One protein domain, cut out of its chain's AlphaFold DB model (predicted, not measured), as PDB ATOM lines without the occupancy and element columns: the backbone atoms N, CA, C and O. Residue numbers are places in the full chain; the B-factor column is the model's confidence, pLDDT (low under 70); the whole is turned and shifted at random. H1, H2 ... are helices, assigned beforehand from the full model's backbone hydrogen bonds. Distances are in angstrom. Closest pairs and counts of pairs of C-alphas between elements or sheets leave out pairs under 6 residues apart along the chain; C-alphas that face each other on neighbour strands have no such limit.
ATOM      1  N   LYS A  18       8.136  -5.031  26.742       88.44
ATOM      2  CA  LYS A  18       7.418  -3.747  26.834       88.44
ATOM      3  C   LYS A  18       8.375  -2.568  26.963       88.44
ATOM      4  O   LYS A  18       8.266  -1.605  26.210       88.44
ATOM      5  N   ASP A  19       9.345  -2.691  27.861       89.19
ATOM      6  CA  ASP A  19      10.370  -1.676  28.066       89.19
ATOM      7  C   ASP A  19      11.275  -1.573  26.831       89.19
ATOM      8  O   ASP A  19      11.682  -0.474  26.477       89.19
ATOM      9  N   ALA A  20      11.563  -2.686  26.140       88.69
ATOM     10  CA  ALA A  20      12.327  -2.680  24.889       88.69
ATOM     11  C   ALA A  20      11.604  -1.929  23.766       88.69
ATOM     12  O   ALA A  20      12.215  -1.098  23.098       88.69
ATOM     13  N   ILE A  21      10.303  -2.173  23.591       90.00
ATOM     14  CA  ILE A  21       9.468  -1.471  22.609       90.00
ATOM     15  C   ILE A  21       9.457   0.030  22.912       90.00
ATOM     16  O   ILE A  21       9.735   0.841  22.031       90.00
ATOM     17  N   GLU A  22       9.188   0.410  24.163       90.44
ATOM     18  CA  GLU A  22       9.164   1.816  24.569       90.44
ATOM     19  C   GLU A  22      10.536   2.482  24.393       90.44
ATOM     20  O   GLU A  22      10.632   3.590  23.863       90.44
ATOM     21  N   TYR A  23      11.607   1.783  24.766       89.56
ATOM     22  CA  TYR A  23      12.979   2.250  24.617       89.56
ATOM     23  C   TYR A  23      13.351   2.521  23.160       89.56
ATOM     24  O   TYR A  23      13.869   3.596  22.857       89.56
ATOM     25  N   ILE A  24      13.059   1.587  22.252       89.81
ATOM     26  CA  ILE A  24      13.381   1.723  20.825       89.81
ATOM     27  C   ILE A  24      12.556   2.841  20.189       89.81
ATOM     28  O   ILE A  24      13.084   3.610  19.392       89.81
ATOM     29  N   LEU A  25      11.270   2.965  20.525       89.50
ATOM     30  CA  LEU A  25      10.388   3.965  19.916       89.50
ATOM     31  C   LEU A  25      10.633   5.387  20.447       89.50
ATOM     32  O   LEU A  25      10.508   6.350  19.691       89.50
ATOM     33  N   ASN A  26      11.057   5.537  21.700       88.88
ATOM     34  CA  ASN A  26      11.321   6.855  22.285       88.88
ATOM     35  C   ASN A  26      12.754   7.350  22.053       88.88
ATOM     36  O   ASN A  26      12.994   8.561  22.031       88.88
ATOM     37  N   SER A  27      13.710   6.442  21.867       86.12
ATOM     38  CA  SER A  27      15.097   6.809  21.575       86.12
ATOM     39  C   SER A  27      15.200   7.450  20.197       86.12
ATOM     40  O   SER A  27      14.603   6.967  19.243       86.12
ATOM     41  N   LYS A  28      15.933   8.559  20.070       81.06
ATOM     42  CA  LYS A  28      16.138   9.251  18.780       81.06
ATOM     43  C   LYS A  28      17.471   8.922  18.124       81.06
ATOM     44  O   LYS A  28      17.602   9.101  16.920       81.06
ATOM     45  N   ASP A  29      18.421   8.468  18.926       81.81
ATOM     46  CA  ASP A  29      19.817   8.310  18.558       81.81
ATOM     47  C   ASP A  29      20.212   6.827  18.533       81.81
ATOM     48  O   ASP A  29      19.794   6.044  19.392       81.81
ATOM     49  N   ILE A  30      21.001   6.456  17.528       77.75
ATOM     50  CA  ILE A  30      21.407   5.077  17.246       77.75
ATOM     51  C   ILE A  30      22.386   4.587  18.307       77.75
ATOM     52  O   ILE A  30      22.210   3.489  18.837       77.75
ATOM     53  N   ASP A  31      23.345   5.430  18.694       80.19
ATOM     54  CA  ASP A  31      24.320   5.110  19.741       80.19
ATOM     55  C   ASP A  31      23.638   4.874  21.085       80.19
ATOM     56  O   ASP A  31      24.076   4.047  21.884       80.19
ATOM     57  N   THR A  32      22.519   5.557  21.316       81.94
ATOM     58  CA  THR A  32      21.680   5.308  22.485       81.94
ATOM     59  C   THR A  32      21.002   3.938  22.392       81.94
ATOM     60  O   THR A  32      20.888   3.248  23.394       81.94
ATOM     61  N   ILE A  33      20.565   3.480  21.221       81.44
ATOM     62  CA  ILE A  33      19.838   2.203  21.099       81.44
ATOM     63  C   ILE A  33      20.795   1.005  21.091       81.44
ATOM     64  O   ILE A  33      20.561   0.015  21.786       81.44
ATOM     65  N   LEU A  34      21.860   1.086  20.298       81.50
ATOM     66  CA  LEU A  34      22.739  -0.040  19.991       81.50
ATOM     67  C   LEU A  34      24.117   0.080  20.654       81.50
ATOM     68  O   LEU A  34      24.773  -0.937  20.867       81.50
ATOM     69  N   GLY A  35      24.529   1.271  21.082       78.00
ATOM     70  CA  GLY A  35      25.867   1.537  21.613       78.00
ATOM     71  C   GLY A  35      26.822   2.079  20.556       78.00
ATOM     72  O   GLY A  35      26.508   2.105  19.373       78.00
ATOM     73  N   LYS A  36      28.004   2.521  20.991       76.69
ATOM     74  CA  LYS A  36      28.972   3.226  20.128       76.69
ATOM     75  C   LYS A  36      29.915   2.307  19.352       76.69
ATOM     76  O   LYS A  36      30.457   2.699  18.327       76.69
ATOM     77  N   THR A  37      30.164   1.097  19.853       70.44
ATOM     78  CA  THR A  37      31.136   0.167  19.262       70.44
ATOM     79  C   THR A  37      30.440  -0.909  18.432       70.44
ATOM     80  O   THR A  37      29.356  -1.376  18.778       70.44
ATOM     81  N   SER A  38      31.082  -1.370  17.357       65.12
ATOM     82  CA  SER A  38      30.512  -2.373  16.441       65.12
ATOM     83  C   SER A  38      30.160  -3.706  17.124       65.12
ATOM     84  O   SER A  38      29.175  -4.357  16.763       65.12
ATOM     85  N   SER A  39      30.934  -4.114  18.136       64.75
ATOM     86  CA  SER A  39      30.687  -5.319  18.941       64.75
ATOM     87  C   SER A  39      29.470  -5.166  19.861       64.75
ATOM     88  O   SER A  39      28.630  -6.074  19.932       64.75
ATOM     89  N   THR A  40      29.330  -4.012  20.519       71.81
ATOM     90  CA  THR A  40      28.188  -3.695  21.385       71.81
ATOM     91  C   THR A  40      26.915  -3.519  20.560       71.81
ATOM     92  O   THR A  40      25.891  -4.104  20.912       71.81
ATOM     93  N   ARG A  41      27.000  -2.863  19.393       76.06
ATOM     94  CA  ARG A  41      25.880  -2.712  18.449       76.06
ATOM     95  C   ARG A  41      25.301  -4.048  18.013       76.06
ATOM     96  O   ARG A  41      24.105  -4.278  18.168       76.06
ATOM     97  N   ARG A  42      26.149  -4.983  17.568       72.12
ATOM     98  CA  ARG A  42      25.715  -6.338  17.173       72.12
ATOM     99  C   ARG A  42      25.053  -7.105  18.315       72.12
ATOM    100  O   ARG A  42      24.056  -7.798  18.103       72.12
ATOM    101  N   THR A  43      25.613  -7.002  19.515       74.44
ATOM    102  CA  THR A  43      25.095  -7.701  20.697       74.44
ATOM    103  C   THR A  43      23.734  -7.141  21.112       74.44
ATOM    104  O   THR A  43      22.784  -7.900  21.309       74.44
ATOM    105  N   ASN A  44      23.616  -5.814  21.168       81.44
ATOM    106  CA  ASN A  44      22.388  -5.127  21.547       81.44
ATOM    107  C   ASN A  44      21.294  -5.290  20.497       81.44
ATOM    108  O   ASN A  44      20.154  -5.554  20.868       81.44
ATOM    109  N   PHE A  45      21.638  -5.238  19.207       84.56
ATOM    110  CA  PHE A  45      20.700  -5.515  18.125       84.56
ATOM    111  C   PHE A  45      20.065  -6.897  18.291       84.56
ATOM    112  O   PHE A  45      18.847  -7.004  18.374       84.56
ATOM    113  N   ARG A  46      20.878  -7.955  18.424       79.50
ATOM    114  CA  ARG A  46      20.379  -9.331  18.608       79.50
ATOM    115  C   ARG A  46      19.455  -9.438  19.821       79.50
ATOM    116  O   ARG A  46      18.389 -10.041  19.740       79.50
ATOM    117  N   ARG A  47      19.854  -8.833  20.941       82.00
ATOM    118  CA  ARG A  47      19.085  -8.849  22.189       82.00
ATOM    119  C   ARG A  47      17.739  -8.140  22.055       82.00
ATOM    120  O   ARG A  47      16.713  -8.693  22.443       82.00
ATOM    121  N   LEU A  48      17.737  -6.931  21.501       86.88
ATOM    122  CA  LEU A  48      16.528  -6.137  21.290       86.88
ATOM    123  C   LEU A  48      15.609  -6.788  20.253       86.88
ATOM    124  O   LEU A  48      14.410  -6.891  20.497       86.88
ATOM    125  N   ALA A  49      16.168  -7.312  19.162       85.62
ATOM    126  CA  ALA A  49      15.435  -8.046  18.137       85.62
ATOM    127  C   ALA A  49      14.703  -9.260  18.728       85.62
ATOM    128  O   ALA A  49      13.523  -9.445  18.451       85.62
ATOM    129  N   LEU A  50      15.352 -10.040  19.606       84.31
ATOM    130  CA  LEU A  50      14.707 -11.152  20.319       84.31
ATOM    131  C   LEU A  50      13.555 -10.699  21.221       84.31
ATOM    132  O   LEU A  50      12.574 -11.427  21.370       84.31
ATOM    133  N   LEU A  51      13.690  -9.533  21.854       85.12
ATOM    134  CA  LEU A  51      12.696  -9.000  22.783       85.12
ATOM    135  C   LEU A  51      11.468  -8.439  22.077       85.12
ATOM    136  O   LEU A  51      10.370  -8.572  22.613       85.12
ATOM    137  N   VAL A  52      11.656  -7.812  20.916       88.81
ATOM    138  CA  VAL A  52      10.599  -7.099  20.184       88.81
ATOM    139  C   VAL A  52      10.128  -7.828  18.928       88.81
ATOM    140  O   VAL A  52       9.316  -7.286  18.186       88.81
ATOM    141  N   HIS A  53      10.599  -9.058  18.688       86.00
ATOM    142  CA  HIS A  53      10.183  -9.842  17.528       86.00
ATOM    143  C   HIS A  53       8.650  -9.995  17.495       86.00
ATOM    144  O   HIS A  53       8.067 -10.429  18.501       86.00
ATOM    145  N   PRO A  54       7.988  -9.704  16.360       82.12
ATOM    146  CA  PRO A  54       6.527  -9.709  16.269       82.12
ATOM    147  C   PRO A  54       5.912 -11.071  16.626       82.12
ATOM    148  O   PRO A  54       4.897 -11.120  17.317       82.12
ATOM    149  N   ASP A  55       6.573 -12.186  16.291       78.19
ATOM    150  CA  ASP A  55       6.083 -13.527  16.663       78.19
ATOM    151  C   ASP A  55       5.985 -13.760  18.178       78.19
ATOM    152  O   ASP A  55       5.164 -14.566  18.624       78.19
ATOM    153  N   LYS A  56       6.812 -13.074  18.975       75.81
ATOM    154  CA  LYS A  56       6.824 -13.198  20.441       75.81
ATOM    155  C   LYS A  56       5.936 -12.166  21.124       75.81
ATOM    156  O   LYS A  56       5.473 -12.409  22.235       75.81
ATOM    157  N   CYS A  57       5.676 -11.040  20.463       81.94
ATOM    158  CA  CYS A  57       4.913  -9.914  20.996       81.94
ATOM    159  C   CYS A  57       3.569  -9.738  20.278       81.94
ATOM    160  O   CYS A  57       3.214  -8.631  19.890       81.94
ATOM    161  N   LYS A  58       2.807 -10.826  20.115       79.12
ATOM    162  CA  LYS A  58       1.536 -10.828  19.360       79.12
ATOM    163  C   LYS A  58       0.460  -9.892  19.922       79.12
ATOM    164  O   LYS A  58      -0.466  -9.544  19.202       79.12
ATOM    165  N   ASP A  59       0.586  -9.505  21.191       80.56
ATOM    166  CA  ASP A  59      -0.384  -8.665  21.903       80.56
ATOM    167  C   ASP A  59      -0.034  -7.161  21.883       80.56
ATOM    168  O   ASP A  59      -0.775  -6.363  22.457       80.56
ATOM    169  N   ASP A  60       1.101  -6.757  21.296       84.06
ATOM    170  CA  ASP A  60       1.505  -5.345  21.202       84.06
ATOM    171  C   ASP A  60       1.854  -4.987  19.752       84.06
ATOM    172  O   ASP A  60       2.944  -5.293  19.265       84.06
ATOM    173  N   ASP A  61       0.939  -4.292  19.074       84.88
ATOM    174  CA  ASP A  61       1.087  -3.875  17.670       84.88
ATOM    175  C   ASP A  61       2.357  -3.041  17.433       84.88
ATOM    176  O   ASP A  61       2.960  -3.080  16.357       84.88
ATOM    177  N   ARG A  62       2.826  -2.338  18.471       88.69
ATOM    178  CA  ARG A  62       4.031  -1.499  18.421       88.69
ATOM    179  C   ARG A  62       5.320  -2.314  18.351       88.69
ATOM    180  O   ARG A  62       6.365  -1.752  18.031       88.69
ATOM    181  N   ALA A  63       5.277  -3.615  18.646       84.50
ATOM    182  CA  ALA A  63       6.438  -4.492  18.538       84.50
ATOM    183  C   ALA A  63       6.937  -4.587  17.095       84.50
ATOM    184  O   ALA A  63       8.138  -4.503  16.854       84.50
ATOM    185  N   THR A  64       6.013  -4.663  16.134       85.69
ATOM    186  CA  THR A  64       6.340  -4.672  14.702       85.69
ATOM    187  C   THR A  64       7.047  -3.384  14.287       85.69
ATOM    188  O   THR A  64       8.063  -3.437  13.597       85.69
ATOM    189  N   ASP A  65       6.557  -2.230  14.747       86.50
ATOM    190  CA  ASP A  65       7.161  -0.931  14.437       86.50
ATOM    191  C   ASP A  65       8.524  -0.754  15.118       86.50
ATOM    192  O   ASP A  65       9.463  -0.256  14.499       86.50
ATOM    193  N   ALA A  66       8.667  -1.209  16.366       88.25
ATOM    194  CA  ALA A  66       9.944  -1.204  17.072       88.25
ATOM    195  C   ALA A  66      10.969  -2.121  16.389       88.25
ATOM    196  O   ALA A  66      12.123  -1.733  16.219       88.25
ATOM    197  N   PHE A  67      10.548  -3.311  15.958       85.38
ATOM    198  CA  PHE A  67      11.398  -4.252  15.236       85.38
ATOM    199  C   PHE A  67      11.824  -3.692  13.879       85.38
ATOM    200  O   PHE A  67      13.016  -3.685  13.581       85.38
ATOM    201  N   ARG A  68      10.881  -3.146  13.096       83.81
ATOM    202  CA  ARG A  68      11.185  -2.480  11.821       83.81
ATOM    203  C   ARG A  68      12.184  -1.347  12.027       83.81
ATOM    204  O   ARG A  68      13.205  -1.316  11.360       83.81
ATOM    205  N   ARG A  69      11.956  -0.486  13.020       87.19
ATOM    206  CA  ARG A  69      12.879   0.606  13.340       87.19
ATOM    207  C   ARG A  69      14.281   0.108  13.692       87.19
ATOM    208  O   ARG A  69      15.258   0.744  13.315       87.19
ATOM    209  N   LEU A  70      14.388  -0.992  14.436       85.81
ATOM    210  CA  LEU A  70      15.675  -1.587  14.792       85.81
ATOM    211  C   LEU A  70      16.434  -2.067  13.541       85.81
ATOM    212  O   LEU A  70      17.648  -1.891  13.463       85.81
ATOM    213  N   VAL A  71      15.714  -2.646  12.575       81.94
ATOM    214  CA  VAL A  71      16.257  -3.055  11.271       81.94
ATOM    215  C   VAL A  71      16.664  -1.832  10.448       81.94
ATOM    216  O   VAL A  71      17.813  -1.776  10.031       81.94
ATOM    217  N   ASP A  72      15.806  -0.816  10.324       80.88
ATOM    218  CA  ASP A  72      16.098   0.419   9.576       80.88
ATOM    219  C   ASP A  72      17.334   1.158  10.123       80.88
ATOM    220  O   ASP A  72      18.120   1.739   9.376       80.88
ATOM    221  N   ILE A  73      17.493   1.173  11.451       81.50
ATOM    222  CA  ILE A  73      18.650   1.772  12.125       81.50
ATOM    223  C   ILE A  73      19.926   1.034  11.753       81.50
ATOM    224  O   ILE A  73      20.928   1.681  11.459       81.50
ATOM    225  N   MET A  74      19.884  -0.302  11.776       71.62
ATOM    226  CA  MET A  74      21.015  -1.085  11.307       71.62
ATOM    227  C   MET A  74      21.265  -0.753   9.842       71.62
ATOM    228  O   MET A  74      22.345  -0.259   9.570       71.62
ATOM    229  N   GLU A  75      20.271  -0.898   8.955       68.62
ATOM    230  CA  GLU A  75      20.357  -0.660   7.500       68.62
ATOM    231  C   GLU A  75      21.033   0.669   7.117       68.62
ATOM    232  O   GLU A  75      21.907   0.688   6.249       68.62
ATOM    233  N   LYS A  76      20.743   1.757   7.833       69.38
ATOM    234  CA  LYS A  76      21.381   3.060   7.590       69.38
ATOM    235  C   LYS A  76      22.853   3.135   7.994       69.38
ATOM    236  O   LYS A  76      23.630   3.796   7.313       69.38
ATOM    237  N   GLU A  77      23.285   2.430   9.041       63.25
ATOM    238  CA  GLU A  77      24.716   2.389   9.391       63.25
ATOM    239  C   GLU A  77      25.576   1.706   8.320       63.25
ATOM    240  O   GLU A  77      26.783   1.936   8.250       63.25
ATOM    241  N   GLY A  78      24.985   0.835   7.504       54.59
ATOM    242  CA  GLY A  78      25.695   0.144   6.430       54.59
ATOM    243  C   GLY A  78      26.005   1.060   5.250       54.59
ATOM    244  O   GLY A  78      26.988   0.826   4.548       54.59
ATOM    245  N   GLU A  79      25.192   2.100   5.055       51.62
ATOM    246  CA  GLU A  79      25.294   3.043   3.938       51.62
ATOM    247  C   GLU A  79      26.219   4.232   4.247       51.62
ATOM    248  O   GLU A  79      26.954   4.656   3.360       51.62
ATOM    249  N   ASP A  80      26.262   4.708   5.498       51.25
ATOM    250  CA  ASP A  80      27.017   5.913   5.900       51.25
ATOM    251  C   ASP A  80      28.521   5.674   6.199       51.25
ATOM    252  O   ASP A  80      29.242   6.597   6.581       51.25
ATOM    253  N   ASN A  81      29.034   4.446   6.047       50.38
ATOM    254  CA  ASN A  81      30.463   4.156   6.225       50.38
ATOM    255  C   ASN A  81      31.243   4.384   4.915       50.38
ATOM    256  O   ASN A  81      31.372   3.484   4.076       50.38
ATOM    257  N   ASP A  82      31.788   5.594   4.769       44.03
ATOM    258  CA  ASP A  82      32.663   5.995   3.666       44.03
ATOM    259  C   ASP A  82      33.970   5.159   3.610       44.03
ATOM    260  O   ASP A  82      34.775   5.102   4.539       44.03
ATOM    261  N   ASP A  83      34.098   4.480   2.471       50.81
ATOM    262  CA  ASP A  83      35.204   3.800   1.770       50.81
ATOM    263  C   ASP A  83      36.373   3.051   2.446       50.81
ATOM    264  O   ASP A  83      36.810   2.072   1.843       50.81
ATOM    265  N   ASP A  84      36.853   3.345   3.656       51.94
ATOM    266  CA  ASP A  84      38.140   2.753   4.100       51.94
ATOM    267  C   ASP A  84      38.025   1.533   5.036       51.94
ATOM    268  O   ASP A  84      39.008   0.826   5.258       51.94
ATOM    269  N   ASN A  85      36.832   1.236   5.568       46.75
ATOM    270  CA  ASN A  85      36.623   0.114   6.501       46.75
ATOM    271  C   ASN A  85      35.436  -0.790   6.129       46.75
ATOM    272  O   ASN A  85      34.814  -1.430   6.984       46.75
ATOM    273  N   LYS A  86      35.096  -0.834   4.834       46.84
ATOM    274  CA  LYS A  86      33.959  -1.615   4.340       46.84
ATOM    275  C   LYS A  86      34.136  -3.104   4.618       46.84
ATOM    276  O   LYS A  86      33.177  -3.735   5.014       46.84
ATOM    277  N   GLU A  87      35.324  -3.692   4.528       43.12
ATOM    278  CA  GLU A  87      35.462  -5.159   4.562       43.12
ATOM    279  C   GLU A  87      35.082  -5.811   5.915       43.12
ATOM    280  O   GLU A  87      34.454  -6.875   5.946       43.12
ATOM    281  N   GLU A  88      35.351  -5.152   7.047       45.19
ATOM    282  CA  GLU A  88      35.019  -5.682   8.380       45.19
ATOM    283  C   GLU A  88      33.534  -5.478   8.743       45.19
ATOM    284  O   GLU A  88      32.908  -6.337   9.375       45.19
ATOM    285  N   VAL A  89      32.934  -4.374   8.286       41.22
ATOM    286  CA  VAL A  89      31.502  -4.087   8.466       41.22
ATOM    287  C   VAL A  89      30.669  -4.918   7.477       41.22
ATOM    288  O   VAL A  89      29.744  -5.610   7.887       41.22
ATOM    289  N   TYR A  90      31.053  -4.997   6.202       40.41
ATOM    290  CA  TYR A  90      30.332  -5.726   5.147       40.41
ATOM    291  C   TYR A  90      30.281  -7.245   5.398       40.41
ATOM    292  O   TYR A  90      29.246  -7.877   5.179       40.41
ATOM    293  N   THR A  91      31.342  -7.849   5.948       45.56
ATOM    294  CA  THR A  91      31.340  -9.277   6.342       45.56
ATOM    295  C   THR A  91      30.468  -9.555   7.571       45.56
ATOM    296  O   THR A  91      29.839 -10.611   7.671       45.56
ATOM    297  N   THR A  92      30.341  -8.587   8.484       46.06
ATOM    298  CA  THR A  92      29.482  -8.687   9.678       46.06
ATOM    299  C   THR A  92      28.050  -8.194   9.470       46.06
ATOM    300  O   THR A  92      27.213  -8.349  10.362       46.06
ATOM    301  N   TRP A  93      27.741  -7.723   8.268       46.84
ATOM    302  CA  TRP A  93      26.403  -7.423   7.761       46.84
ATOM    303  C   TRP A  93      25.831  -8.544   6.909       46.84
ATOM    304  O   TRP A  93      24.676  -8.929   7.068       46.84
ATOM    305  N   ARG A  94      26.668  -9.146   6.064       45.28
ATOM    306  CA  ARG A  94      26.264 -10.277   5.239       45.28
ATOM    307  C   ARG A  94      26.248 -11.606   5.964       45.28
ATOM    308  O   ARG A  94      25.729 -12.529   5.375       45.28
ATOM    309  N   TRP A  95      26.708 -11.788   7.203       46.31
ATOM    310  CA  TRP A  95      26.559 -13.118   7.836       46.31
ATOM    311  C   TRP A  95      25.091 -13.556   7.949       46.31
ATOM    312  O   TRP A  95      24.819 -14.742   7.805       46.31
ATOM    313  N   TRP A  96      24.142 -12.629   8.123       44.50
ATOM    314  CA  TRP A  96      22.711 -12.940   8.078       44.50
ATOM    315  C   TRP A  96      22.175 -13.143   6.659       44.50
ATOM    316  O   TRP A  96      21.060 -13.615   6.547       44.50
ATOM    317  N   GLU A  97      22.909 -12.788   5.599       42.22
ATOM    318  CA  GLU A  97      22.546 -13.006   4.183       42.22
ATOM    319  C   GLU A  97      23.339 -14.157   3.529       42.22
ATOM    320  O   GLU A  97      22.860 -14.778   2.584       42.22
ATOM    321  N   ALA A  98      24.529 -14.464   4.046       39.38
ATOM    322  CA  ALA A  98      25.544 -15.364   3.501       39.38
ATOM    323  C   ALA A  98      25.636 -16.696   4.256       39.38
ATOM    324  O   ALA A  98      26.300 -17.612   3.783       39.38
ATOM    325  N   SER A  99      24.967 -16.824   5.404       49.03
ATOM    326  CA  SER A  99      24.740 -18.122   6.043       49.03
ATOM    327  C   SER A  99      23.509 -18.792   5.443       49.03
ATOM    328  O   SER A  99      22.536 -18.126   5.064       49.03
ATOM    329  N   THR A 100      23.541 -20.114   5.340       60.12
ATOM    330  CA  THR A 100      22.362 -20.900   4.956       60.12
ATOM    331  C   THR A 100      21.230 -20.686   5.967       60.12
ATOM    332  O   THR A 100      21.473 -20.313   7.116       60.12
ATOM    333  N   PHE A 101      19.975 -20.900   5.559       51.50
ATOM    334  CA  PHE A 101      18.821 -20.762   6.461       51.50
ATOM    335  C   PHE A 101      19.006 -21.571   7.762       51.50
ATOM    336  O   PHE A 101      18.772 -21.052   8.849       51.50
ATOM    337  N   GLU A 102      19.536 -22.792   7.656       58.38
ATOM    338  CA  GLU A 102      19.809 -23.683   8.792       58.38
ATOM    339  C   GLU A 102      20.898 -23.146   9.740       58.38
ATOM    340  O   GLU A 102      20.803 -23.283  10.961       58.38
ATOM    341  N   GLU A 103      21.938 -22.499   9.206       59.69
ATOM    342  CA  GLU A 103      22.976 -21.852  10.015       59.69
ATOM    343  C   GLU A 103      22.438 -20.618  10.745       59.69
ATOM    344  O   GLU A 103      22.781 -20.400  11.914       59.69
ATOM    345  N   ARG A 104      21.554 -19.842  10.100       59.00
ATOM    346  CA  ARG A 104      20.849 -18.726  10.751       59.00
ATOM    347  C   ARG A 104      19.978 -19.242  11.883       59.00
ATOM    348  O   ARG A 104      20.066 -18.712  12.985       59.00
ATOM    349  N   GLU A 105      19.183 -20.275  11.633       59.47
ATOM    350  CA  GLU A 105      18.274 -20.854  12.623       59.47
ATOM    351  C   GLU A 105      19.043 -21.406  13.833       59.47
ATOM    352  O   GLU A 105      18.700 -21.089  14.972       59.47
ATOM    353  N   ARG A 106      20.168 -22.104  13.619       64.44
ATOM    354  CA  ARG A 106      21.055 -22.549  14.712       64.44
ATOM    355  C   ARG A 106      21.657 -21.399  15.511       64.44
ATOM    356  O   ARG A 106      21.709 -21.470  16.738       64.44
ATOM    357  N   LEU A 107      22.145 -20.353  14.843       62.41
ATOM    358  CA  LEU A 107      22.703 -19.184  15.528       62.41
ATOM    359  C   LEU A 107      21.625 -18.457  16.334       62.41
ATOM    360  O   LEU A 107      21.884 -18.078  17.475       62.41
ATOM    361  N   TRP A 108      20.419 -18.324  15.780       61.66
ATOM    362  CA  TRP A 108      19.262 -17.774  16.477       61.66
ATOM    363  C   TRP A 108      18.864 -18.619  17.683       61.66
ATOM    364  O   TRP A 108      18.723 -18.052  18.762       61.66
ATOM    365  N   SER A 109      18.773 -19.947  17.560       66.25
ATOM    366  CA  SER A 109      18.492 -20.832  18.699       66.25
ATOM    367  C   SER A 109      19.557 -20.718  19.792       66.25
ATOM    368  O   SER A 109      19.219 -20.541  20.958       66.25
ATOM    369  N   ASN A 110      20.846 -20.727  19.434       70.44
ATOM    370  CA  ASN A 110      21.934 -20.581  20.407       70.44
ATOM    371  C   ASN A 110      21.891 -19.224  21.126       70.44
ATOM    372  O   ASN A 110      22.116 -19.141  22.337       70.44
ATOM    373  N   LEU A 111      21.599 -18.148  20.390       66.00
ATOM    374  CA  LEU A 111      21.448 -16.806  20.952       66.00
ATOM    375  C   LEU A 111      20.197 -16.697  21.824       66.00
ATOM    376  O   LEU A 111      20.249 -16.071  22.880       66.00
ATOM    377  N   GLU A 112      19.094 -17.322  21.425       70.25
ATOM    378  CA  GLU A 112      17.857 -17.365  22.194       70.25
ATOM    379  C   GLU A 112      18.034 -18.142  23.503       70.25
ATOM    380  O   GLU A 112      17.583 -17.683  24.555       70.25
ATOM    381  N   GLU A 113      18.744 -19.268  23.486       73.44
ATOM    382  CA  GLU A 113      19.088 -20.019  24.694       73.44
ATOM    383  C   GLU A 113      20.000 -19.216  25.627       73.44
ATOM    384  O   GLU A 113      19.761 -19.169  26.841       73.44
ATOM    385  N   ALA A 114      21.027 -18.560  25.077       70.56
ATOM    386  CA  ALA A 114      21.931 -17.708  25.844       70.56
ATOM    387  C   ALA A 114      21.177 -16.531  26.479       70.56
ATOM    388  O   ALA A 114      21.313 -16.284  27.680       70.56
ATOM    389  N   PHE A 115      20.316 -15.871  25.706       68.94
ATOM    390  CA  PHE A 115      19.468 -14.784  26.180       68.94
ATOM    391  C   PHE A 115      18.482 -15.257  27.256       68.94
ATOM    392  O   PHE A 115      18.349 -14.637  28.309       68.94
ATOM    393  N   THR A 116      17.838 -16.408  27.053       72.69
ATOM    394  CA  THR A 116      16.913 -16.997  28.033       72.69
ATOM    395  C   THR A 116      17.630 -17.327  29.341       72.69
ATOM    396  O   THR A 116      17.090 -17.099  30.427       72.69
ATOM    397  N   ARG A 117      18.862 -17.841  29.260       79.00
ATOM    398  CA  ARG A 117      19.706 -18.103  30.430       79.00
ATOM    399  C   ARG A 117      20.050 -16.810  31.162       79.00
ATOM    400  O   ARG A 117      19.924 -16.761  32.384       79.00
ATOM    401  N   GLU A 118      20.434 -15.768  30.434       74.44
ATOM    402  CA  GLU A 118      20.732 -14.459  31.012       74.44
ATOM    403  C   GLU A 118      19.512 -13.868  31.733       74.44
ATOM    404  O   GLU A 118      19.615 -13.438  32.884       74.44
ATOM    405  N   MET A 119      18.338 -13.938  31.106       72.19
ATOM    406  CA  MET A 119      17.074 -13.473  31.676       72.19
ATOM    407  C   MET A 119      16.691 -14.203  32.966       72.19
ATOM    408  O   MET A 119      16.221 -13.572  33.917       72.19
ATOM    409  N   ARG A 120      16.925 -15.521  33.040       78.31
ATOM    410  CA  ARG A 120      16.733 -16.296  34.280       78.31
ATOM    411  C   ARG A 120      17.675 -15.822  35.383       78.31
ATOM    412  O   ARG A 120      17.212 -15.487  36.467       78.31
ATOM    413  N   MET A 121      18.967 -15.687  35.084       78.75
ATOM    414  CA  MET A 121      19.963 -15.221  36.057       78.75
ATOM    415  C   MET A 121      19.675 -13.796  36.552       78.75
ATOM    416  O   MET A 121      19.883 -13.490  37.726       78.75
ATOM    417  N   ALA A 122      19.197 -12.911  35.674       74.12
ATOM    418  CA  ALA A 122      18.796 -11.559  36.049       74.12
ATOM    419  C   ALA A 122      17.604 -11.577  37.021       74.12
ATOM    420  O   ALA A 122      17.632 -10.891  38.044       74.12
ATOM    421  N   ARG A 123      16.597 -12.417  36.748       77.12
ATOM    422  CA  ARG A 123      15.437 -12.602  37.629       77.12
ATOM    423  C   ARG A 123      15.840 -13.144  39.002       77.12
ATOM    424  O   ARG A 123      15.360 -12.628  40.011       77.12
ATOM    425  N   ASP A 124      16.740 -14.120  39.044       85.88
ATOM    426  CA  ASP A 124      17.226 -14.708  40.296       85.88
ATOM    427  C   ASP A 124      17.981 -13.676  41.146       85.88
ATOM    428  O   ASP A 124      17.738 -13.561  42.349       85.88
ATOM    429  N   LYS A 125      18.827 -12.843  40.518       83.88
ATOM    430  CA  LYS A 125      19.515 -11.730  41.197       83.88
ATOM    431  C   LYS A 125      18.539 -10.702  41.770       83.88
ATOM    432  O   LYS A 125      18.747 -10.204  42.878       83.88
ATOM    433  N   ASP A 126      17.480 -10.363  41.039       79.25
ATOM    434  CA  ASP A 126      16.457  -9.438  41.533       79.25
ATOM    435  C   ASP A 126      15.663 -10.034  42.702       79.25
ATOM    436  O   ASP A 126      15.352  -9.335  43.677       79.25
ATOM    437  N   GLU A 127      15.382 -11.336  42.659       85.25
ATOM    438  CA  GLU A 127      14.732 -12.037  43.761       85.25
ATOM    439  C   GLU A 127      15.635 -12.117  45.000       85.25
ATOM    440  O   GLU A 127      15.177 -11.852  46.115       85.25
ATOM    441  N   GLU A 128      16.928 -12.381  44.824       88.12
ATOM    442  CA  GLU A 128      17.924 -12.363  45.896       88.12
ATOM    443  C   GLU A 128      18.022 -10.977  46.547       88.12
ATOM    444  O   GLU A 128      17.901 -10.846  47.770       88.12
ATOM    445  N   ARG A 129      18.116  -9.910  45.744       85.50
ATOM    446  CA  ARG A 129      18.083  -8.523  46.242       85.50
ATOM    447  C   ARG A 129      16.813  -8.235  47.036       85.50
ATOM    448  O   ARG A 129      16.863  -7.569  48.076       85.50
ATOM    449  N   ARG A 130      15.663  -8.737  46.578       88.56
ATOM    450  CA  ARG A 130      14.388  -8.601  47.294       88.56
ATOM    451  C   ARG A 130      14.418  -9.337  48.634       88.56
ATOM    452  O   ARG A 130      13.974  -8.761  49.630       88.56
ATOM    453  N   ARG A 131      14.952 -10.562  48.681       91.69
ATOM    454  CA  ARG A 131      15.105 -11.352  49.916       91.69
ATOM    455  C   ARG A 131      16.010 -10.640  50.919       91.69
ATOM    456  O   ARG A 131      15.567 -10.386  52.039       91.69
ATOM    457  N   LEU A 132      17.189 -10.188  50.488       92.44
ATOM    458  CA  LEU A 132      18.126  -9.424  51.321       92.44
ATOM    459  C   LEU A 132      17.489  -8.150  51.889       92.44
ATOM    460  O   LEU A 132      17.679  -7.806  53.054       92.44
TER     461      LEU A 132
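Overview. This is residues 18 to 132 of the 186 residues of the protein "J domain-containing protein spf31, putative" of Perkinsus marinus (strain ATCC 50983 / TXsc) (UniProt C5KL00). A long helix, H6, crosses the core helix H3, and its residues 117 to 132 stick out. H4 folds back along H3, H1 and H2 cover one side, and H5 lies beyond H4. The printed part has 115 residues and six named helices, is all helix, and is only just compact, close to loose: radius of gyration of the C-alphas 16.0 A, spans 54, 33 and 30 A.

Arrangement. H3, residues 38 to 52, only just touches H6, residues 101 to 132, with 3 pairs of C-alphas within 8 A, Arg 47 and Phe 115 closest at 7.2 A. H3 and H4, residues 62 to 79, form a hairpin, C-alphas Val 52 and Ala 63 closest at 5.2 A. In H4 12 of 14 O i to N i+4 pairs are within hydrogen-bond range, in H5, residues 86 to 98, 6 of 9.

Along the chain. H1, residues 18 to 26, begins at C-alpha (7.418, -3.747, 26.834). H6 runs 46.3 A, ending at C-alpha (18.126, -9.424, 51.321).

Size, cuts and confidence. The printed part has no cut; residues 75 to 109 are under pLDDT 70.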